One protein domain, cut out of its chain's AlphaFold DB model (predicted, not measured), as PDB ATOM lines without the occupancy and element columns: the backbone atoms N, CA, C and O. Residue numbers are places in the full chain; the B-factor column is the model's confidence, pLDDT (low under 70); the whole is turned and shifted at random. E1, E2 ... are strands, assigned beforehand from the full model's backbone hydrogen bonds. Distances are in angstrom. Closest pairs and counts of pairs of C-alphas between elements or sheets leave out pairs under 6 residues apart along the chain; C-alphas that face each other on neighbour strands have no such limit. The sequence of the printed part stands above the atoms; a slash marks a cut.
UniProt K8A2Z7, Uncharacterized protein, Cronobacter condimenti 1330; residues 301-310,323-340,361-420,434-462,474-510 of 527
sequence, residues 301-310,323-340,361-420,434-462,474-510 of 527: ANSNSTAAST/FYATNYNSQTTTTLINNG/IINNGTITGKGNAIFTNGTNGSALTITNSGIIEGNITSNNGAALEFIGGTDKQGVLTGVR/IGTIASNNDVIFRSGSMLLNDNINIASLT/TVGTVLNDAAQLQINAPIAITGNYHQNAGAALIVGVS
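What this domain is: This is residues 301 to 310, 323 to 340, 361 to 420, 434 to 462 and 474 to 510 of the 527 residues of an uncharacterized protein of Cronobacter condimenti 1330 (UniProt K8A2Z7). This is a solenoid, a chain wound in stacked turns of roughly triangular cross-section, with the stack running along the longest axis. One wall is the sheet E2 E3 E6 E9 E12 E14 E16, in that order; the branched sheet E4 E5 E7 E8 E10 E11 E13 E15 E17 folds round the other two sides, turning within E13 and at the breaks between E4 and E5 and between E7 and E8. Both sheets are parallel. The printed part has 154 residues, with no named helix and seventeen named strands, E1 to E17 along the chain, and its class is all strand. It is compact, with a radius of gyration of the C-alphas of 15.4 A and spans of 54 by 39 by 31 A.

How they stand to each other: Begin at E1, residues 323 to 327, which pairs with no named strand and is near E2, residues 334 to 338, with 5 pairs of C-alphas within 10 A. From E2, an edge strand, go across the sheet through E3, residues 361 to 363, E6, 384 to 388, E9, 404 to 408, E12, 443 to 447, and E14, 477 to 480, to the other edge strand, E16, 496 to 499. Within hydrogen-bond range are N 338 and O 362, 2.8 A, for E2 and E3, and N 386 and O 405, 2.8 A, for E6 and E9. In the branched sheet, E4, residues 366 to 369, runs on into E5, 372 to 377, at 72 degrees, and E7, 391 to 393, into E8, 396 to 399, at 75 degrees. E13, residues 449 to 458, bends by 82 degrees at residue 453. E10, 414 to 417, and E11, 435 to 439, lie on one side of E13, with N 451 and O 414, 2.8 A, and N 437 and O 455, 2.8 A. E15, 484 to 487, lies on the other side of E13, with N 452 and O 486, 2.8 A, and E15 has as its other parallel neighbour E17, 504 to 507, an edge strand, with N 506 and O 485, 2.8 A, within hydrogen-bond range. The two sheets form a sandwich, two sheets face to face, the facing parts 7.8 A centre to centre.

Where its parts are: Find C-alpha 323 at (22.765, 0.155, 38.302), where E1 begins its 13.1 A. E13, the longest strand, spans 21.8 A from C-alpha 449 at (30.513, 22.082, 28.288). E17 ends at C-alpha 507, (40.061, 28.647, 34.720).

The domain as a whole: The C-alphas farthest apart, of Asn 304 and Ser 510, are 54.7 A apart. Across the cuts, C-alphas 310 and 323 are 12.8 A apart, 340 and 361 13.2 A, 420 and 434 8.3 A, and 462 and 474 7.4 A. Of the links printed whole, none is long. Mean pLDDT of the printed part is 87.0; 22 residues are under 70, among them 301 to 308.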
ATOM      1  N   ALA A 301      25.018 -12.776  30.244       61.78
ATOM      2  CA  ALA A 301      26.049 -13.774  30.534       61.78
ATOM      3  C   ALA A 301      26.143 -14.887  29.474       61.78
ATOM      4  O   ALA A 301      27.112 -15.643  29.470       61.78
ATOM      5  N   ASN A 302      25.155 -15.015  28.583       61.47
ATOM      6  CA  ASN A 302      25.116 -16.035  27.537       61.47
ATOM      7  C   ASN A 302      25.370 -15.423  26.151       61.47
ATOM      8  O   ASN A 302      24.679 -14.519  25.701       61.47
ATOM      9  N   SER A 303      26.302 -16.007  25.398       54.91
ATOM     10  CA  SER A 303      26.693 -15.567  24.047       54.91
ATOM     11  C   SER A 303      25.546 -15.541  23.019       54.91
ATOM     12  O   SER A 303      25.703 -14.978  21.940       54.91
ATOM     13  N   ASN A 304      24.402 -16.152  23.351       54.78
ATOM     14  CA  ASN A 304      23.208 -16.232  22.510       54.78
ATOM     15  C   ASN A 304      22.120 -15.210  22.883       54.78
ATOM     16  O   ASN A 304      21.120 -15.141  22.171       54.78
ATOM     17  N   SER A 305      22.264 -14.444  23.973       57.16
ATOM     18  CA  SER A 305      21.314 -13.369  24.272       57.16
ATOM     19  C   SER A 305      21.674 -12.127  23.468       57.16
ATOM     20  O   SER A 305      22.767 -11.567  23.585       57.16
ATOM     21  N   THR A 306      20.734 -11.707  22.629       53.78
ATOM     22  CA  THR A 306      20.806 -10.505  21.791       53.78
ATOM     23  C   THR A 306      20.298  -9.261  22.520       53.78
ATOM     24  O   THR A 306      19.926  -8.291  21.865       53.78
ATOM     25  N   ALA A 307      20.230  -9.278  23.857       58.19
ATOM     26  CA  ALA A 307      19.638  -8.204  24.647       58.19
ATOM     27  C   ALA A 307      20.450  -6.898  24.539       58.19
ATOM     28  O   ALA A 307      21.379  -6.651  25.307       58.19
ATOM     29  N   ALA A 308      20.092  -6.058  23.567       60.09
ATOM     30  CA  ALA A 308      20.301  -4.624  23.648       60.09
ATOM     31  C   ALA A 308      19.176  -4.057  24.520       60.09
ATOM     32  O   ALA A 308      18.002  -4.193  24.181       60.09
ATOM     33  N   SER A 309      19.540  -3.454  25.646       78.81
ATOM     34  CA  SER A 309      18.580  -2.857  26.571       78.81
ATOM     35  C   SER A 309      18.765  -1.349  26.597       78.81
ATOM     36  O   SER A 309      19.869  -0.849  26.842       78.81
ATOM     37  N   THR A 310      17.672  -0.627  26.363       92.12
ATOM     38  CA  THR A 310      17.597   0.805  26.662       92.12
ATOM     39  C   THR A 310      16.971   0.971  28.035       92.12
ATOM     40  O   THR A 310      15.825   0.585  28.262       92.12
ATOM     41  N   PHE A 323      22.853   0.907  39.546       96.00
ATOM     42  CA  PHE A 323      22.765   0.155  38.302       96.00
ATOM     43  C   PHE A 323      23.983  -0.759  38.149       96.00
ATOM     44  O   PHE A 323      25.117  -0.293  38.257       96.00
ATOM     45  N   TYR A 324      23.757  -2.045  37.877       93.31
ATOM     46  CA  TYR A 324      24.812  -3.017  37.605       93.31
ATOM     47  C   TYR A 324      24.580  -3.696  36.251       93.31
ATOM     48  O   TYR A 324      23.651  -4.487  36.103       93.31
ATOM     49  N   ALA A 325      25.453  -3.431  35.278       88.94
ATOM     50  CA  ALA A 325      25.496  -4.157  34.015       88.94
ATOM     51  C   ALA A 325      26.618  -5.204  33.974       88.94
ATOM     52  O   ALA A 325      27.756  -4.916  34.353       88.94
ATOM     53  N   THR A 326      26.318  -6.386  33.427       84.44
ATOM     54  CA  THR A 326      27.337  -7.354  32.997       84.44
ATOM     55  C   THR A 326      27.167  -7.652  31.512       84.44
ATOM     56  O   THR A 326      26.098  -8.084  31.086       84.44
ATOM     57  N   ASN A 327      28.201  -7.404  30.708       75.00
ATOM     58  CA  ASN A 327      28.145  -7.618  29.263       75.00
ATOM     59  C   ASN A 327      29.279  -8.544  28.818       75.00
ATOM     60  O   ASN A 327      30.437  -8.132  28.732       75.00
ATOM     61  N   TYR A 328      28.946  -9.791  28.494       73.56
ATOM     62  CA  TYR A 328      29.899 -10.748  27.924       73.56
ATOM     63  C   TYR A 328      29.660 -10.999  26.429       73.56
ATOM     64  O   TYR A 328      30.322 -11.850  25.846       73.56
ATOM     65  N   ASN A 329      28.750 -10.266  25.782       68.75
ATOM     66  CA  ASN A 329      28.468 -10.391  24.352       68.75
ATOM     67  C   ASN A 329      28.998  -9.171  23.577       68.75
ATOM     68  O   ASN A 329      28.637  -8.038  23.883       68.75
ATOM     69  N   SER A 330      29.838  -9.403  22.564       60.22
ATOM     70  CA  SER A 330      30.481  -8.358  21.752       60.22
ATOM     71  C   SER A 330      29.540  -7.624  20.789       60.22
ATOM     72  O   SER A 330      29.945  -6.644  20.170       60.22
ATOM     73  N   GLN A 331      28.293  -8.086  20.636       63.84
ATOM     74  CA  GLN A 331      27.332  -7.546  19.664       63.84
ATOM     75  C   GLN A 331      26.214  -6.701  20.293       63.84
ATOM     76  O   GLN A 331      25.387  -6.148  19.571       63.84
ATOM     77  N   THR A 332      26.162  -6.590  21.623       67.75
ATOM     78  CA  THR A 332      25.090  -5.871  22.327       67.75
ATOM     79  C   THR A 332      25.592  -4.558  22.913       67.75
ATOM     80  O   THR A 332      26.628  -4.529  23.575       67.75
ATOM     81  N   THR A 333      24.835  -3.480  22.699       73.06
ATOM     82  CA  THR A 333      25.060  -2.184  23.353       73.06
ATOM     83  C   THR A 333      23.980  -1.966  24.404       73.06
ATOM     84  O   THR A 333      22.795  -1.948  24.072       73.06
ATOM     85  N   THR A 334      24.383  -1.782  25.661       80.81
ATOM     86  CA  THR A 334      23.473  -1.313  26.715       80.81
ATOM     87  C   THR A 334      23.553   0.210  26.767       80.81
ATOM     88  O   THR A 334      24.642   0.774  26.913       80.81
ATOM     89  N   THR A 335      22.404   0.878  26.641       89.38
ATOM     90  CA  THR A 335      22.312   2.339  26.775       89.38
ATOM     91  C   THR A 335      21.594   2.675  28.072       89.38
ATOM     92  O   THR A 335      20.431   2.312  28.252       89.38
ATOM     93  N   LEU A 336      22.284   3.383  28.963       94.44
ATOM     94  CA  LEU A 336      21.709   3.931  30.186       94.44
ATOM     95  C   LEU A 336      21.439   5.423  29.991       94.44
ATOM     96  O   LEU A 336      22.373   6.198  29.804       94.44
ATOM     97  N   ILE A 337      20.177   5.826  30.088       97.88
ATOM     98  CA  ILE A 337      19.732   7.218  30.071       97.88
ATOM     99  C   ILE A 337      19.226   7.564  31.468       97.88
ATOM    100  O   ILE A 337      18.169   7.101  31.885       97.88
ATOM    101  N   ASN A 338      19.973   8.376  32.204       98.44
ATOM    102  CA  ASN A 338      19.591   8.841  33.527       98.44
ATOM    103  C   ASN A 338      19.109  10.292  33.479       98.44
ATOM    104  O   ASN A 338      19.920  11.208  33.400       98.44
ATOM    105  N   ASN A 339      17.802  10.503  33.576       98.62
ATOM    106  CA  ASN A 339      17.169  11.809  33.760       98.62
ATOM    107  C   ASN A 339      16.817  12.093  35.233       98.62
ATOM    108  O   ASN A 339      16.671  13.254  35.605       98.62
ATOM    109  N   GLY A 340      16.689  11.048  36.053       98.56
ATOM    110  CA  GLY A 340      16.425  11.118  37.488       98.56
ATOM    111  C   GLY A 340      17.680  10.882  38.330       98.56
ATOM    112  O   GLY A 340      18.759  11.396  38.029       98.56
ATOM    113  N   ILE A 361      26.575   5.823  28.523       94.06
ATOM    114  CA  ILE A 361      25.923   6.470  29.663       94.06
ATOM    115  C   ILE A 361      25.539   7.883  29.233       94.06
ATOM    116  O   ILE A 361      26.403   8.681  28.881       94.06
ATOM    117  N   ILE A 362      24.249   8.193  29.281       97.00
ATOM    118  CA  ILE A 362      23.698   9.527  29.056       97.00
ATOM    119  C   ILE A 362      23.130  10.003  30.388       97.00
ATOM    120  O   ILE A 362      22.083   9.536  30.825       97.00
ATOM    121  N   ASN A 363      23.827  10.913  31.058       98.19
ATOM    122  CA  ASN A 363      23.416  11.472  32.336       98.19
ATOM    123  C   ASN A 363      22.910  12.909  32.173       98.19
ATOM    124  O   ASN A 363      23.692  13.825  31.928       98.19
ATOM    125  N   ASN A 364      21.613  13.098  32.374       98.06
ATOM    126  CA  ASN A 364      20.937  14.395  32.451       98.06
ATOM    127  C   ASN A 364      20.491  14.730  33.892       98.06
ATOM    128  O   ASN A 364      20.283  15.902  34.221       98.06
ATOM    129  N   GLY A 365      20.367  13.708  34.745       98.00
ATOM    130  CA  GLY A 365      20.042  13.804  36.168       98.00
ATOM    131  C   GLY A 365      21.274  13.689  37.071       98.00
ATOM    132  O   GLY A 365      22.305  14.309  36.808       98.00
ATOM    133  N   THR A 366      21.177  12.906  38.145       98.19
ATOM    134  CA  THR A 366      22.267  12.692  39.111       98.19
ATOM    135  C   THR A 366      22.681  11.225  39.176       98.19
ATOM    136  O   THR A 366      21.842  10.351  39.389       98.19
ATOM    137  N   ILE A 367      23.980  10.953  39.057       98.62
ATOM    138  CA  ILE A 367      24.584   9.654  39.383       98.62
ATOM    139  C   ILE A 367      25.526   9.866  40.562       98.62
ATOM    140  O   ILE A 367      26.423  10.702  40.484       98.62
ATOM    141  N   THR A 368      25.343   9.107  41.640       97.31
ATOM    142  CA  THR A 368      26.190   9.211  42.833       97.31
ATOM    143  C   THR A 368      26.479   7.852  43.457       97.31
ATOM    144  O   THR A 368      25.664   6.924  43.396       97.31
ATOM    145  N   GLY A 369      27.652   7.718  44.069       93.81
ATOM    146  CA  GLY A 369      27.979   6.547  44.869       93.81
ATOM    147  C   GLY A 369      29.118   6.796  45.848       93.81
ATOM    148  O   GLY A 369      30.090   7.465  45.507       93.81
ATOM    149  N   LYS A 370      29.015   6.242  47.068       88.38
ATOM    150  CA  LYS A 370      30.007   6.516  48.132       88.38
ATOM    151  C   LYS A 370      31.412   6.005  47.801       88.38
ATOM    152  O   LYS A 370      32.383   6.599  48.252       88.38
ATOM    153  N   GLY A 371      31.523   4.901  47.060       89.88
ATOM    154  CA  GLY A 371      32.799   4.414  46.534       89.88
ATOM    155  C   GLY A 371      33.132   5.070  45.195       89.88
ATOM    156  O   GLY A 371      34.117   5.797  45.079       89.88
ATOM    157  N   ASN A 372      32.303   4.812  44.181       94.69
ATOM    158  CA  ASN A 372      32.384   5.465  42.873       94.69
ATOM    159  C   ASN A 372      30.983   5.858  42.398       94.69
ATOM    160  O   ASN A 372      30.037   5.084  42.550       94.69
ATOM    161  N   ALA A 373      30.848   7.008  41.748       97.31
ATOM    162  CA  ALA A 373      29.652   7.306  40.972       97.31
ATOM    163  C   ALA A 373      29.553   6.351  39.775       97.31
ATOM    164  O   ALA A 373      28.492   5.781  39.529       97.31
ATOM    165  N   ILE A 374      30.672   6.118  39.083       96.62
ATOM    166  CA  ILE A 374      30.762   5.193  37.950       96.62
ATOM    167  C   ILE A 374      32.024   4.349  38.102       96.62
ATOM    168  O   ILE A 374      33.124   4.875  38.246       96.62
ATOM    169  N   PHE A 375      31.881   3.031  38.046       93.50
ATOM    170  CA  PHE A 375      33.008   2.109  38.045       93.50
ATOM    171  C   PHE A 375      32.846   1.088  36.931       93.50
ATOM    172  O   PHE A 375      31.823   0.403  36.849       93.50
ATOM    173  N   THR A 376      33.879   0.940  36.110       88.56
ATOM    174  CA  THR A 376      33.928  -0.084  35.070       88.56
ATOM    175  C   THR A 376      35.157  -0.971  35.222       88.56
ATOM    176  O   THR A 376      36.244  -0.509  35.580       88.56
ATOM    177  N   ASN A 377      34.983  -2.269  34.978       83.75
ATOM    178  CA  ASN A 377      36.049  -3.264  35.088       83.75
ATOM    179  C   ASN A 377      35.916  -4.377  34.037       83.75
ATOM    180  O   ASN A 377      34.811  -4.782  33.683       83.75
ATOM    181  N   GLY A 378      37.055  -4.903  33.587       74.25
ATOM    182  CA  GLY A 378      37.160  -5.980  32.600       74.25
ATOM    183  C   GLY A 378      37.555  -5.486  31.208       74.25
ATOM    184  O   GLY A 378      37.289  -4.348  30.844       74.25
ATOM    185  N   THR A 379      38.236  -6.326  30.428       61.84
ATOM    186  CA  THR A 379      38.844  -5.946  29.143       61.84
ATOM    187  C   THR A 379      37.785  -5.771  28.057       61.84
ATOM    188  O   THR A 379      37.409  -6.724  27.365       61.84
ATOM    189  N   ASN A 380      37.309  -4.544  27.889       62.38
ATOM    190  CA  ASN A 380      36.391  -4.181  26.825       62.38
ATOM    191  C   ASN A 380      37.189  -3.335  25.850       62.38
ATOM    192  O   ASN A 380      37.479  -2.185  26.142       62.38
ATOM    193  N   GLY A 381      37.562  -3.889  24.696       63.75
ATOM    194  CA  GLY A 381      38.272  -3.155  23.637       63.75
ATOM    195  C   GLY A 381      37.486  -1.980  23.027       63.75
ATOM    196  O   GLY A 381      37.823  -1.533  21.937       63.75
ATOM    197  N   SER A 382      36.438  -1.502  23.700       74.75
ATOM    198  CA  SER A 382      35.564  -0.401  23.314       74.75
ATOM    199  C   SER A 382      35.635   0.695  24.367       74.75
ATOM    200  O   SER A 382      35.578   0.419  25.567       74.75
ATOM    201  N   ALA A 383      35.731   1.940  23.904       75.31
ATOM    202  CA  ALA A 383      35.715   3.106  24.770       75.31
ATOM    203  C   ALA A 383      34.427   3.166  25.607       75.31
ATOM    204  O   ALA A 383      33.345   2.810  25.131       75.31
ATOM    205  N   LEU A 384      34.539   3.647  26.847       86.06
ATOM    206  CA  LEU A 384      33.367   4.017  27.639       86.06
ATOM    207  C   LEU A 384      33.014   5.463  27.305       86.06
ATOM    208  O   LEU A 384      33.796   6.358  27.613       86.06
ATOM    209  N   THR A 385      31.845   5.692  26.707       90.06
ATOM    210  CA  THR A 385      31.365   7.051  26.417       90.06
ATOM    211  C   THR A 385      30.351   7.498  27.463       90.06
ATOM    212  O   THR A 385      29.303   6.868  27.642       90.06
ATOM    213  N   ILE A 386      30.650   8.615  28.122       95.31
ATOM    214  CA  ILE A 386      29.788   9.279  29.096       95.31
ATOM    215  C   ILE A 386      29.373  10.635  28.523       95.31
ATOM    216  O   ILE A 386      30.166  11.573  28.453       95.31
ATOM    217  N   THR A 387      28.108  10.754  28.135       97.31
ATOM    218  CA  THR A 387      27.480  12.044  27.835       97.31
ATOM    219  C   THR A 387      26.887  12.599  29.120       97.31
ATOM    220  O   THR A 387      25.989  11.985  29.689       97.31
ATOM    221  N   ASN A 388      27.379  13.735  29.599       98.06
ATOM    222  CA  ASN A 388      26.964  14.317  30.869       98.06
ATOM    223  C   ASN A 388      26.482  15.758  30.681       98.06
ATOM    224  O   ASN A 388      27.277  16.656  30.414       98.06
ATOM    225  N   SER A 389      25.182  15.971  30.874       97.31
ATOM    226  CA  SER A 389      24.550  17.286  31.062       97.31
ATOM    227  C   SER A 389      23.972  17.456  32.483       97.31
ATOM    228  O   SER A 389      23.452  18.514  32.843       97.31
ATOM    229  N   GLY A 390      24.057  16.401  33.298       97.81
ATOM    230  CA  GLY A 390      23.650  16.347  34.695       97.81
ATOM    231  C   GLY A 390      24.823  16.470  35.672       97.81
ATOM    232  O   GLY A 390      25.823  17.129  35.393       97.81
ATOM    233  N   ILE A 391      24.686  15.834  36.835       97.56
ATOM    234  CA  ILE A 391      25.709  15.770  37.887       97.56
ATOM    235  C   ILE A 391      26.185  14.325  38.027       97.56
ATOM    236  O   ILE A 391      25.375  13.415  38.212       97.56
ATOM    237  N   ILE A 392      27.495  14.120  37.983       98.12
ATOM    238  CA  ILE A 392      28.140  12.889  38.430       98.12
ATOM    239  C   ILE A 392      28.885  13.250  39.714       98.12
ATOM    240  O   ILE A 392      29.836  14.026  39.676       98.12
ATOM    241  N   GLU A 393      28.384  12.753  40.846       95.81
ATOM    242  CA  GLU A 393      28.869  13.072  42.192       95.81
ATOM    243  C   GLU A 393      29.555  11.844  42.813       95.81
ATOM    244  O   GLU A 393      28.913  10.919  43.311       95.81
ATOM    245  N   GLY A 394      30.880  11.822  42.767       94.94
ATOM    246  CA  GLY A 394      31.738  10.747  43.246       94.94
ATOM    247  C   GLY A 394      32.784  10.346  42.215       94.94
ATOM    248  O   GLY A 394      32.815  10.845  41.097       94.94
ATOM    249  N   ASN A 395      33.652   9.411  42.599       95.25
ATOM    250  CA  ASN A 395      34.752   8.991  41.735       95.25
ATOM    251  C   ASN A 395      34.253   8.295  40.460       95.25
ATOM    252  O   ASN A 395      33.236   7.591  40.474       95.25
ATOM    253  N   ILE A 396      35.011   8.445  39.379       96.38
ATOM    254  CA  ILE A 396      34.830   7.720  38.123       96.38
ATOM    255  C   ILE A 396      36.065   6.849  37.921       96.38
ATOM    256  O   ILE A 396      37.169   7.369  37.833       96.38
ATOM    257  N   THR A 397      35.899   5.533  37.825       93.69
ATOM    258  CA  THR A 397      37.011   4.605  37.570       93.69
ATOM    259  C   THR A 397      36.745   3.792  36.310       93.69
ATOM    260  O   THR A 397      35.731   3.097  36.235       93.69
ATOM    261  N   SER A 398      37.670   3.837  35.348       89.62
ATOM    262  CA  SER A 398      37.634   3.047  34.116       89.62
ATOM    263  C   SER A 398      38.829   2.102  34.011       89.62
ATOM    264  O   SER A 398      39.916   2.478  33.565       89.62
ATOM    265  N   ASN A 399      38.613   0.839  34.382       86.25
ATOM    266  CA  ASN A 399      39.630  -0.214  34.312       86.25
ATOM    267  C   ASN A 399      39.439  -1.132  33.094       86.25
ATOM    268  O   ASN A 399      39.838  -2.296  33.127       86.25
ATOM    269  N   ASN A 400      38.804  -0.636  32.027       76.81
ATOM    270  CA  ASN A 400      38.395  -1.469  30.897       76.81
ATOM    271  C   ASN A 400      39.461  -1.675  29.800       76.81
ATOM    272  O   ASN A 400      39.267  -2.493  28.902       76.81
ATOM    273  N   GLY A 401      40.588  -0.961  29.891       75.69
ATOM    274  CA  GLY A 401      41.705  -1.028  28.942       75.69
ATOM    275  C   GLY A 401      41.535  -0.177  27.676       75.69
ATOM    276  O   GLY A 401      42.485  -0.076  26.901       75.69
ATOM    277  N   ALA A 402      40.382   0.467  27.479       82.19
ATOM    278  CA  ALA A 402      40.106   1.402  26.386       82.19
ATOM    279  C   ALA A 402      39.999   2.847  26.905       82.19
ATOM    280  O   ALA A 402      39.996   3.078  28.114       82.19
ATOM    281  N   ALA A 403      39.918   3.820  25.992       87.25
ATOM    282  CA  ALA A 403      39.772   5.226  26.358       87.25
ATOM    283  C   ALA A 403      38.473   5.485  27.146       87.25
ATOM    284  O   ALA A 403      37.423   4.882  26.884       87.25
ATOM    285  N   LEU A 404      38.554   6.409  28.101       91.50
ATOM    286  CA  LEU A 404      37.408   6.975  28.801       91.50
ATOM    287  C   LEU A 404      37.026   8.291  28.124       91.50
ATOM    288  O   LEU A 404      37.816   9.234  28.107       91.50
ATOM    289  N   GLU A 405      35.821   8.362  27.570       94.62
ATOM    290  CA  GLU A 405      35.386   9.487  26.749       94.62
ATOM    291  C   GLU A 405      34.224  10.244  27.378       94.62
ATOM    292  O   GLU A 405      33.247   9.659  27.850       94.62
ATOM    293  N   PHE A 406      34.312  11.566  27.318       97.44
ATOM    294  CA  PHE A 406      33.361  12.492  27.902       97.44
ATOM    295  C   PHE A 406      32.787  13.428  26.836       97.44
ATOM    296  O   PHE A 406      33.530  14.066  26.088       97.44
ATOM    297  N   ILE A 407      31.461  13.549  26.799       97.94
ATOM    298  CA  ILE A 407      30.724  14.531  25.994       97.94
ATOM    299  C   ILE A 407      29.922  15.409  26.957       97.94
ATOM    300  O   ILE A 407      29.067  14.915  27.689       97.94
ATOM    301  N   GLY A 408      30.238  16.699  27.018       97.00
ATOM    302  CA  GLY A 408      29.538  17.667  27.860       97.00
ATOM    303  C   GLY A 408      28.176  18.031  27.288       97.00
ATOM    304  O   GLY A 408      27.889  17.783  26.116       97.00
ATOM    305  N   GLY A 409      27.333  18.662  28.098       93.75
ATOM    306  CA  GLY A 409      26.056  19.158  27.604       93.75
ATOM    307  C   GLY A 409      26.222  20.381  26.699       93.75
ATOM    308  O   GLY A 409      27.164  21.167  26.834       93.75
ATOM    309  N   THR A 410      25.302  20.521  25.748       91.50
ATOM    310  CA  THR A 410      25.224  21.659  24.820       91.50
ATOM    311  C   THR A 410      24.460  22.833  25.424       91.50
ATOM    312  O   THR A 410      24.896  23.972  25.292       91.50
ATOM    313  N   ASP A 411      23.364  22.543  26.132       88.62
ATOM    314  CA  ASP A 411      22.462  23.553  26.710       88.62
ATOM    315  C   ASP A 411      22.629  23.705  28.228       88.62
ATOM    316  O   ASP A 411      22.308  24.742  28.808       88.62
ATOM    317  N   LYS A 412      23.146  22.663  28.886       92.12
ATOM    318  CA  LYS A 412      23.421  22.623  30.322       92.12
ATOM    319  C   LYS A 412      24.810  22.046  30.545       92.12
ATOM    320  O   LYS A 412      25.105  20.953  30.074       92.12
ATOM    321  N   GLN A 413      25.647  22.775  31.272       94.69
ATOM    322  CA  GLN A 413      26.982  22.311  31.632       94.69
ATOM    323  C   GLN A 413      26.882  21.048  32.499       94.69
ATOM    324  O   GLN A 413      26.209  21.053  33.531       94.69
ATOM    325  N   GLY A 414      27.547  19.972  32.074       97.62
ATOM    326  CA  GLY A 414      27.679  18.765  32.887       97.62
ATOM    327  C   GLY A 414      28.628  19.000  34.055       97.62
ATOM    328  O   GLY A 414      29.616  19.710  33.904       97.62
ATOM    329  N   VAL A 415      28.362  18.401  35.210       97.12
ATOM    330  CA  VAL A 415      29.203  18.536  36.407       97.12
ATOM    331  C   VAL A 415      29.856  17.199  36.734       97.12
ATOM    332  O   VAL A 415      29.156  16.191  36.863       97.12
ATOM    333  N   LEU A 416      31.180  17.211  36.871       97.38
ATOM    334  CA  LEU A 416      31.997  16.122  37.405       97.38
ATOM    335  C   LEU A 416      32.583  16.605  38.735       97.38
ATOM    336  O   LEU A 416      33.263  17.633  38.764       97.38
ATOM    337  N   THR A 417      32.222  15.954  39.836       94.69
ATOM    338  CA  THR A 417      32.587  16.387  41.186       94.69
ATOM    339  C   THR A 417      32.649  15.177  42.113       94.69
ATOM    340  O   THR A 417      31.924  14.206  41.929       94.69
ATOM    341  N   GLY A 418      33.454  15.232  43.166       91.44
ATOM    342  CA  GLY A 418      33.466  14.239  44.236       91.44
ATOM    343  C   GLY A 418      32.216  14.281  45.110       91.44
ATOM    344  O   GLY A 418      31.436  15.231  45.077       91.44
ATOM    345  N   VAL A 419      32.052  13.249  45.944       85.75
ATOM    346  CA  VAL A 419      30.942  13.188  46.902       85.75
ATOM    347  C   VAL A 419      31.036  14.357  47.873       85.75
ATOM    348  O   VAL A 419      32.061  14.563  48.525       85.75
ATOM    349  N   ARG A 420      29.941  15.104  48.008       73.06
ATOM    350  CA  ARG A 420      29.821  16.136  49.031       73.06
ATOM    351  C   ARG A 420      29.624  15.481  50.393       73.06
ATOM    352  O   ARG A 420      28.530  15.053  50.749       73.06
ATOM    353  N   ILE A 434      35.767  17.602  45.675       88.88
ATOM    354  CA  ILE A 434      36.728  17.208  44.625       88.88
ATOM    355  C   ILE A 434      36.867  15.686  44.608       88.88
ATOM    356  O   ILE A 434      37.256  15.093  45.613       88.88
ATOM    357  N   GLY A 435      36.530  15.043  43.494       91.31
ATOM    358  CA  GLY A 435      36.625  13.594  43.325       91.31
ATOM    359  C   GLY A 435      37.833  13.196  42.490       91.31
ATOM    360  O   GLY A 435      38.827  13.921  42.390       91.31
ATOM    361  N   THR A 436      37.786  11.988  41.935       94.44
ATOM    362  CA  THR A 436      38.845  11.436  41.086       94.44
ATOM    363  C   THR A 436      38.259  10.743  39.863       94.44
ATOM    364  O   THR A 436      37.379   9.894  39.991       94.44
ATOM    365  N   ILE A 437      38.813  11.051  38.695       96.31
ATOM    366  CA  ILE A 437      38.664  10.303  37.450       96.31
ATOM    367  C   ILE A 437      39.922   9.449  37.283       96.31
ATOM    368  O   ILE A 437      41.004   9.975  37.039       96.31
ATOM    369  N   ALA A 438      39.794   8.136  37.425       93.00
ATOM    370  CA  ALA A 438      40.867   7.174  37.230       93.00
ATOM    371  C   ALA A 438      40.652   6.381  35.937       93.00
ATOM    372  O   ALA A 438      39.558   5.867  35.701       93.00
ATOM    373  N   SER A 439      41.687   6.251  35.108       90.00
ATOM    374  CA  SER A 439      41.624   5.478  33.860       90.00
ATOM    375  C   SER A 439      42.922   4.716  33.611       90.00
ATOM    376  O   SER A 439      44.010   5.234  33.859       90.00
ATOM    377  N   ASN A 440      42.814   3.495  33.081       85.44
ATOM    378  CA  ASN A 440      43.966   2.709  32.612       85.44
ATOM    379  C   ASN A 440      44.418   3.073  31.184       85.44
ATOM    380  O   ASN A 440      45.325   2.440  30.647       85.44
ATOM    381  N   ASN A 441      43.761   4.043  30.552       86.81
ATOM    382  CA  ASN A 441      44.055   4.533  29.207       86.81
ATOM    383  C   ASN A 441      43.733   6.039  29.138       86.81
ATOM    384  O   ASN A 441      43.418   6.656  30.159       86.81
ATOM    385  N   ASP A 442      43.781   6.625  27.947       90.62
ATOM    386  CA  ASP A 442      43.482   8.033  27.706       90.62
ATOM    387  C   ASP A 442      42.124   8.458  28.285       90.62
ATOM    388  O   ASP A 442      41.146   7.699  28.291       90.62
ATOM    389  N   VAL A 443      42.072   9.704  28.751       94.25
ATOM    390  CA  VAL A 443      40.834  10.390  29.134       94.25
ATOM    391  C   VAL A 443      40.592  11.493  28.115       94.25
ATOM    392  O   VAL A 443      41.409  12.404  27.986       94.25
ATOM    393  N   ILE A 444      39.485  11.421  27.380       95.94
ATOM    394  CA  ILE A 444      39.222  12.300  26.238       95.94
ATOM    395  C   ILE A 444      37.937  13.091  26.470       95.94
ATOM    396  O   ILE A 444      36.848  12.524  26.540       95.94
ATOM    397  N   PHE A 445      38.045  14.414  26.508       97.75
ATOM    398  CA  PHE A 445      36.904  15.325  26.488       97.75
ATOM    399  C   PHE A 445      36.604  15.715  25.039       97.75
ATOM    400  O   PHE A 445      37.284  16.550  24.438       97.75
ATOM    401  N   ARG A 446      35.596  15.057  24.463       97.25
ATOM    402  CA  ARG A 446      35.264  15.093  23.033       97.25
ATOM    403  C   ARG A 446      34.627  16.414  22.613       97.25
ATOM    404  O   ARG A 446      35.024  16.977  21.605       97.25
ATOM    405  N   SER A 447      33.608  16.885  23.333       97.75
ATOM    406  CA  SER A 447      32.840  18.098  22.990       97.75
ATOM    407  C   SER A 447      31.962  18.569  24.160       97.75
ATOM    408  O   SER A 447      31.966  17.942  25.218       97.75
ATOM    409  N   GLY A 448      31.205  19.658  23.973       97.62
ATOM    410  CA  GLY A 448      30.234  20.174  24.949       97.62
ATOM    411  C   GLY A 448      30.864  20.926  26.126       97.62
ATOM    412  O   GLY A 448      32.075  21.137  26.153       97.62
ATOM    413  N   SER A 449      30.048  21.364  27.090       97.19
ATOM    414  CA  SER A 449      30.513  22.082  28.288       97.19
ATOM    415  C   SER A 449      30.512  21.189  29.528       97.19
ATOM    416  O   SER A 449      29.513  20.521  29.819       97.19
ATOM    417  N   MET A 450      31.616  21.208  30.280       97.38
ATOM    418  CA  MET A 450      31.747  20.515  31.561       97.38
ATOM    419  C   MET A 450      32.391  21.399  32.631       97.38
ATOM    420  O   MET A 450      33.403  22.047  32.378       97.38
ATOM    421  N   LEU A 451      31.843  21.356  33.845       95.81
ATOM    422  CA  LEU A 451      32.541  21.724  35.069       95.81
ATOM    423  C   LEU A 451      33.335  20.507  35.539       95.81
ATOM    424  O   LEU A 451      32.750  19.495  35.929       95.81
ATOM    425  N   LEU A 452      34.656  20.624  35.498       96.25
ATOM    426  CA  LEU A 452      35.583  19.615  35.982       96.25
ATOM    427  C   LEU A 452      36.056  20.006  37.384       96.25
ATOM    428  O   LEU A 452      36.850  20.932  37.552       96.25
ATOM    429  N   ASN A 453      35.560  19.284  38.381       94.12
ATOM    430  CA  ASN A 453      35.940  19.424  39.781       94.12
ATOM    431  C   ASN A 453      36.478  18.095  40.329       94.12
ATOM    432  O   ASN A 453      36.208  17.734  41.466       94.12
ATOM    433  N   ASP A 454      37.221  17.351  39.510       94.81
ATOM    434  CA  ASP A 454      37.835  16.076  39.876       94.81
ATOM    435  C   ASP A 454      39.314  16.073  39.489       94.81
ATOM    436  O   ASP A 454      39.700  16.595  38.441       94.81
ATOM    437  N   ASN A 455      40.143  15.437  40.314       95.12
ATOM    438  CA  ASN A 455      41.505  15.087  39.921       95.12
ATOM    439  C   ASN A 455      41.465  14.014  38.830       95.12
ATOM    440  O   ASN A 455      40.614  13.131  38.874       95.12
ATOM    441  N   ILE A 456      42.409  14.026  37.891       95.44
ATOM    442  CA  ILE A 456      42.510  12.991  36.856       95.44
ATOM    443  C   ILE A 456      43.783  12.179  37.078       95.44
ATOM    444  O   ILE A 456      44.888  12.713  37.039       95.44
ATOM    445  N   ASN A 457      43.635  10.877  37.299       91.38
ATOM    446  CA  ASN A 457      44.740   9.954  37.502       91.38
ATOM    447  C   ASN A 457      44.774   8.904  36.388       91.38
ATOM    448  O   ASN A 457      43.950   7.988  36.368       91.38
ATOM    449  N   ILE A 458      45.736   9.016  35.473       84.69
ATOM    450  CA  ILE A 458      45.933   8.016  34.426       84.69
ATOM    451  C   ILE A 458      47.009   7.026  34.871       84.69
ATOM    452  O   ILE A 458      48.142   7.410  35.170       84.69
ATOM    453  N   ALA A 459      46.653   5.741  34.924       71.19
ATOM    454  CA  ALA A 459      47.592   4.695  35.295       71.19
ATOM    455  C   ALA A 459      48.696   4.534  34.236       71.19
ATOM    456  O   ALA A 459      48.477   4.653  33.032       71.19
ATOM    457  N   SER A 460      49.897   4.207  34.708       60.59
ATOM    458  CA  SER A 460      51.011   3.777  33.867       60.59
ATOM    459  C   SER A 460      50.716   2.384  33.298       60.59
ATOM    460  O   SER A 460      50.684   1.413  34.058       60.59
ATOM    461  N   LEU A 461      50.551   2.255  31.978       54.72
ATOM    462  CA  LEU A 461      50.438   0.950  31.318       54.72
ATOM    463  C   LEU A 461      51.789   0.225  31.396       54.72
ATOM    464  O   LEU A 461      52.734   0.600  30.707       54.72
ATOM    465  N   THR A 462      51.902  -0.827  32.210       46.62
ATOM    466  CA  THR A 462      53.067  -1.722  32.154       46.62
ATOM    467  C   THR A 462      52.928  -2.644  30.948       46.62
ATOM    468  O   THR A 462      52.254  -3.676  30.982       46.62
ATOM    469  N   THR A 474      54.055   3.558  29.034       60.59
ATOM    470  CA  THR A 474      53.336   4.641  28.354       60.59
ATOM    471  C   THR A 474      52.248   5.127  29.304       60.59
ATOM    472  O   THR A 474      51.275   4.424  29.569       60.59
ATOM    473  N   VAL A 475      52.432   6.318  29.869       68.50
ATOM    474  CA  VAL A 475      51.373   7.002  30.620       68.50
ATOM    475  C   VAL A 475      50.376   7.545  29.598       68.50
ATOM    476  O   VAL A 475      50.786   8.215  28.648       68.50
ATOM    477  N   GLY A 476      49.088   7.229  29.756       79.44
ATOM    478  CA  GLY A 476      48.052   7.769  28.872       79.44
ATOM    479  C   GLY A 476      47.939   9.297  28.974       79.44
ATOM    480  O   GLY A 476      48.535   9.944  29.843       79.44
ATOM    481  N   THR A 477      47.184   9.886  28.057       90.06
ATOM    482  CA  THR A 477      47.039  11.337  27.903       90.06
ATOM    483  C   THR A 477      45.629  11.784  28.279       90.06
ATOM    484  O   THR A 477      44.637  11.154  27.914       90.06
ATOM    485  N   VAL A 478      45.531  12.911  28.983       95.12
ATOM    486  CA  VAL A 478      44.289  13.677  29.075       95.12
ATOM    487  C   VAL A 478      44.212  14.587  27.857       95.12
ATOM    488  O   VAL A 478      45.026  15.500  27.710       95.12
ATOM    489  N   LEU A 479      43.239  14.353  26.984       96.19
ATOM    490  CA  LEU A 479      43.021  15.149  25.781       96.19
ATOM    491  C   LEU A 479      41.730  15.957  25.912       96.19
ATOM    492  O   LEU A 479      40.643  15.390  26.005       96.19
ATOM    493  N   ASN A 480      41.839  17.280  25.851       97.31
ATOM    494  CA  ASN A 480      40.699  18.141  25.561       97.31
ATOM    495  C   ASN A 480      40.636  18.385  24.047       97.31
ATOM    496  O   ASN A 480      41.403  19.188  23.515       97.31
ATOM    497  N   ASP A 481      39.766  17.642  23.359       97.56
ATOM    498  CA  ASP A 481      39.711  17.582  21.894       97.56
ATOM    499  C   ASP A 481      38.890  18.744  21.306       97.56
ATOM    500  O   ASP A 481      39.391  19.533  20.502       97.56
ATOM    501  N   ALA A 482      37.647  18.906  21.770       97.50
ATOM    502  CA  ALA A 482      36.783  20.031  21.396       97.50
ATOM    503  C   ALA A 482      35.800  20.454  22.510       97.50
ATOM    504  O   ALA A 482      34.774  21.078  22.230       97.50
ATOM    505  N   ALA A 483      36.061  20.102  23.776       97.81
ATOM    506  CA  ALA A 483      35.189  20.473  24.891       97.81
ATOM    507  C   ALA A 483      35.534  21.852  25.484       97.81
ATOM    508  O   ALA A 483      36.651  22.360  25.364       97.81
ATOM    509  N   GLN A 484      34.555  22.455  26.161       97.44
ATOM    510  CA  GLN A 484      34.740  23.605  27.044       97.44
ATOM    511  C   GLN A 484      34.832  23.101  28.486       97.44
ATOM    512  O   GLN A 484      33.816  22.721  29.073       97.44
ATOM    513  N   LEU A 485      36.039  23.089  29.047       97.00
ATOM    514  CA  LEU A 485      36.287  22.639  30.415       97.00
ATOM    515  C   LEU A 485      36.400  23.841  31.346       97.00
ATOM    516  O   LEU A 485      37.323  24.642  31.213       97.00
ATOM    517  N   GLN A 486      35.472  23.956  32.287       95.50
ATOM    518  CA  GLN A 486      35.534  24.925  33.370       95.50
ATOM    519  C   GLN A 486      36.151  24.284  34.612       95.50
ATOM    520  O   GLN A 486      35.727  23.211  35.032       95.50
ATOM    521  N   ILE A 487      37.123  24.961  35.218       93.38
ATOM    522  CA  ILE A 487      37.795  24.543  36.451       93.38
ATOM    523  C   ILE A 487      37.733  25.710  37.432       93.38
ATOM    524  O   ILE A 487      38.265  26.779  37.146       93.38
ATOM    525  N   ASN A 488      37.102  25.508  38.589       88.06
ATOM    526  CA  ASN A 488      36.923  26.563  39.600       88.06
ATOM    527  C   ASN A 488      37.784  26.358  40.857       88.06
ATOM    528  O   ASN A 488      37.888  27.260  41.684       88.06
ATOM    529  N   ALA A 489      38.396  25.184  41.005       84.44
ATOM    530  CA  ALA A 489      39.292  24.847  42.100       84.44
ATOM    531  C   ALA A 489      40.550  24.164  41.543       84.44
ATOM    532  O   ALA A 489      40.479  23.547  40.478       84.44
ATOM    533  N   PRO A 490      41.705  24.256  42.223       87.31
ATOM    534  CA  PRO A 490      42.891  23.514  41.814       87.31
ATOM    535  C   PRO A 490      42.606  22.006  41.726       87.31
ATOM    536  O   PRO A 490      42.161  21.407  42.703       87.31
ATOM    537  N   ILE A 491      42.906  21.404  40.574       90.38
ATOM    538  CA  ILE A 491      42.871  19.953  40.347       90.38
ATOM    539  C   ILE A 491      44.247  19.464  39.887       90.38
ATOM    540  O   ILE A 491      45.027  20.227  39.308       90.38
ATOM    541  N   ALA A 492      44.539  18.191  40.121       92.00
ATOM    542  CA  ALA A 492      45.752  17.531  39.656       92.00
ATOM    543  C   ALA A 492      45.466  16.612  38.461       92.00
ATOM    544  O   ALA A 492      44.436  15.939  38.419       92.00
ATOM    545  N   ILE A 493      46.413  16.550  37.521       92.31
ATOM    546  CA  ILE A 493      46.434  15.573  36.428       92.31
ATOM    547  C   ILE A 493      47.726  14.761  36.532       92.31
ATOM    548  O   ILE A 493      48.819  15.327  36.493       92.31
ATOM    549  N   THR A 494      47.605  13.439  36.644       86.31
ATOM    550  CA  THR A 494      48.729  12.505  36.505       86.31
ATOM    551  C   THR A 494      48.856  12.102  35.038       86.31
ATOM    552  O   THR A 494      47.956  11.454  34.504       86.31
ATOM    553  N   GLY A 495      49.970  12.463  34.400       77.38
ATOM    554  CA  GLY A 495      50.248  12.176  32.989       77.38
ATOM    555  C   GLY A 495      50.339  13.437  32.134       77.38
ATOM    556  O   GLY A 495      50.560  14.534  32.646       77.38
ATOM    557  N   ASN A 496      50.198  13.272  30.819       86.50
ATOM    558  CA  ASN A 496      50.235  14.390  29.877       86.50
ATOM    559  C   ASN A 496      48.852  15.032  29.747       86.50
ATOM    560  O   ASN A 496      47.841  14.333  29.747       86.50
ATOM    561  N   TYR A 497      48.815  16.353  29.568       93.12
ATOM    562  CA  TYR A 497      47.607  17.088  29.201       93.12
ATOM    563  C   TYR A 497      47.792  17.767  27.848       93.12
ATOM    564  O   TYR A 497      48.710  18.574  27.684       93.12
ATOM    565  N   HIS A 498      46.914  17.467  26.893       95.62
ATOM    566  CA  HIS A 498      46.890  18.076  25.566       95.62
ATOM    567  C   HIS A 498      45.589  18.861  25.361       95.62
ATOM    568  O   HIS A 498      44.491  18.338  25.547       95.62
ATOM    569  N   GLN A 499      45.725  20.113  24.930       96.88
ATOM    570  CA  GLN A 499      44.626  21.006  24.573       96.88
ATOM    571  C   GLN A 499      44.633  21.210  23.056       96.88
ATOM    572  O   GLN A 499      45.557  21.832  22.526       96.88
ATOM    573  N   ASN A 500      43.611  20.722  22.356       96.44
ATOM    574  CA  ASN A 500      43.464  20.977  20.925       96.44
ATOM    575  C   ASN A 500      42.931  22.394  20.665       96.44
ATOM    576  O   ASN A 500      42.223  22.983  21.482       96.44
ATOM    577  N   ALA A 501      43.257  22.946  19.491       94.06
ATOM    578  CA  ALA A 501      42.928  24.328  19.128       94.06
ATOM    579  C   ALA A 501      41.415  24.624  19.076       94.06
ATOM    580  O   ALA A 501      41.018  25.776  19.216       94.06
ATOM    581  N   GLY A 502      40.582  23.598  18.859       90.19
ATOM    582  CA  GLY A 502      39.119  23.707  18.838       90.19
ATOM    583  C   GLY A 502      38.450  23.602  20.213       90.19
ATOM    584  O   GLY A 502      37.240  23.779  20.305       90.19
ATOM    585  N   ALA A 503      39.213  23.316  21.268       96.69
ATOM    586  CA  ALA A 503      38.716  23.190  22.630       96.69
ATOM    587  C   ALA A 503      38.983  24.460  23.458       96.69
ATOM    588  O   ALA A 503      39.862  25.258  23.126       96.69
ATOM    589  N   ALA A 504      38.293  24.610  24.593       96.06
ATOM    590  CA  ALA A 504      38.510  25.710  25.537       96.06
ATOM    591  C   ALA A 504      38.782  25.210  26.963       96.06
ATOM    592  O   ALA A 504      38.156  24.258  27.432       96.06
ATOM    593  N   LEU A 505      39.685  25.902  27.660       95.44
ATOM    594  CA  LEU A 505      39.949  25.736  29.087       95.44
ATOM    595  C   LEU A 505      39.638  27.056  29.800       95.44
ATOM    596  O   LEU A 505      40.286  28.072  29.552       95.44
ATOM    597  N   ILE A 506      38.633  27.040  30.669       93.06
ATOM    598  CA  ILE A 506      38.157  28.190  31.434       93.06
ATOM    599  C   ILE A 506      38.577  27.976  32.887       93.06
ATOM    600  O   ILE A 506      37.980  27.179  33.606       93.06
ATOM    601  N   VAL A 507      39.612  28.687  33.325       87.75
ATOM    602  CA  VAL A 507      40.061  28.647  34.720       87.75
ATOM    603  C   VAL A 507      39.391  29.794  35.468       87.75
ATOM    604  O   VAL A 507      39.667  30.964  35.200       87.75
ATOM    605  N   GLY A 508      38.475  29.458  36.373       71.12
ATOM    606  CA  GLY A 508      37.821  30.419  37.248       71.12
ATOM    607  C   GLY A 508      38.827  31.045  38.213       71.12
ATOM    608  O   GLY A 508      39.653  30.354  38.809       71.12
ATOM    609  N   VAL A 509      38.750  32.364  38.390       57.97
ATOM    610  CA  VAL A 509      39.358  33.024  39.545       57.97
ATOM    611  C   VAL A 509      38.401  32.856  40.717       57.97
ATOM    612  O   VAL A 509      37.270  33.327  40.674       57.97
ATOM    613  N   SER A 510      38.837  32.142  41.751       56.47
ATOM    614  CA  SER A 510      38.176  32.198  43.055       56.47
ATOM    615  C   SER A 510      38.071  33.664  43.501       56.47
ATOM    616  O   SER A 510      39.013  34.427  43.272       56.47
TER     617      SER A 510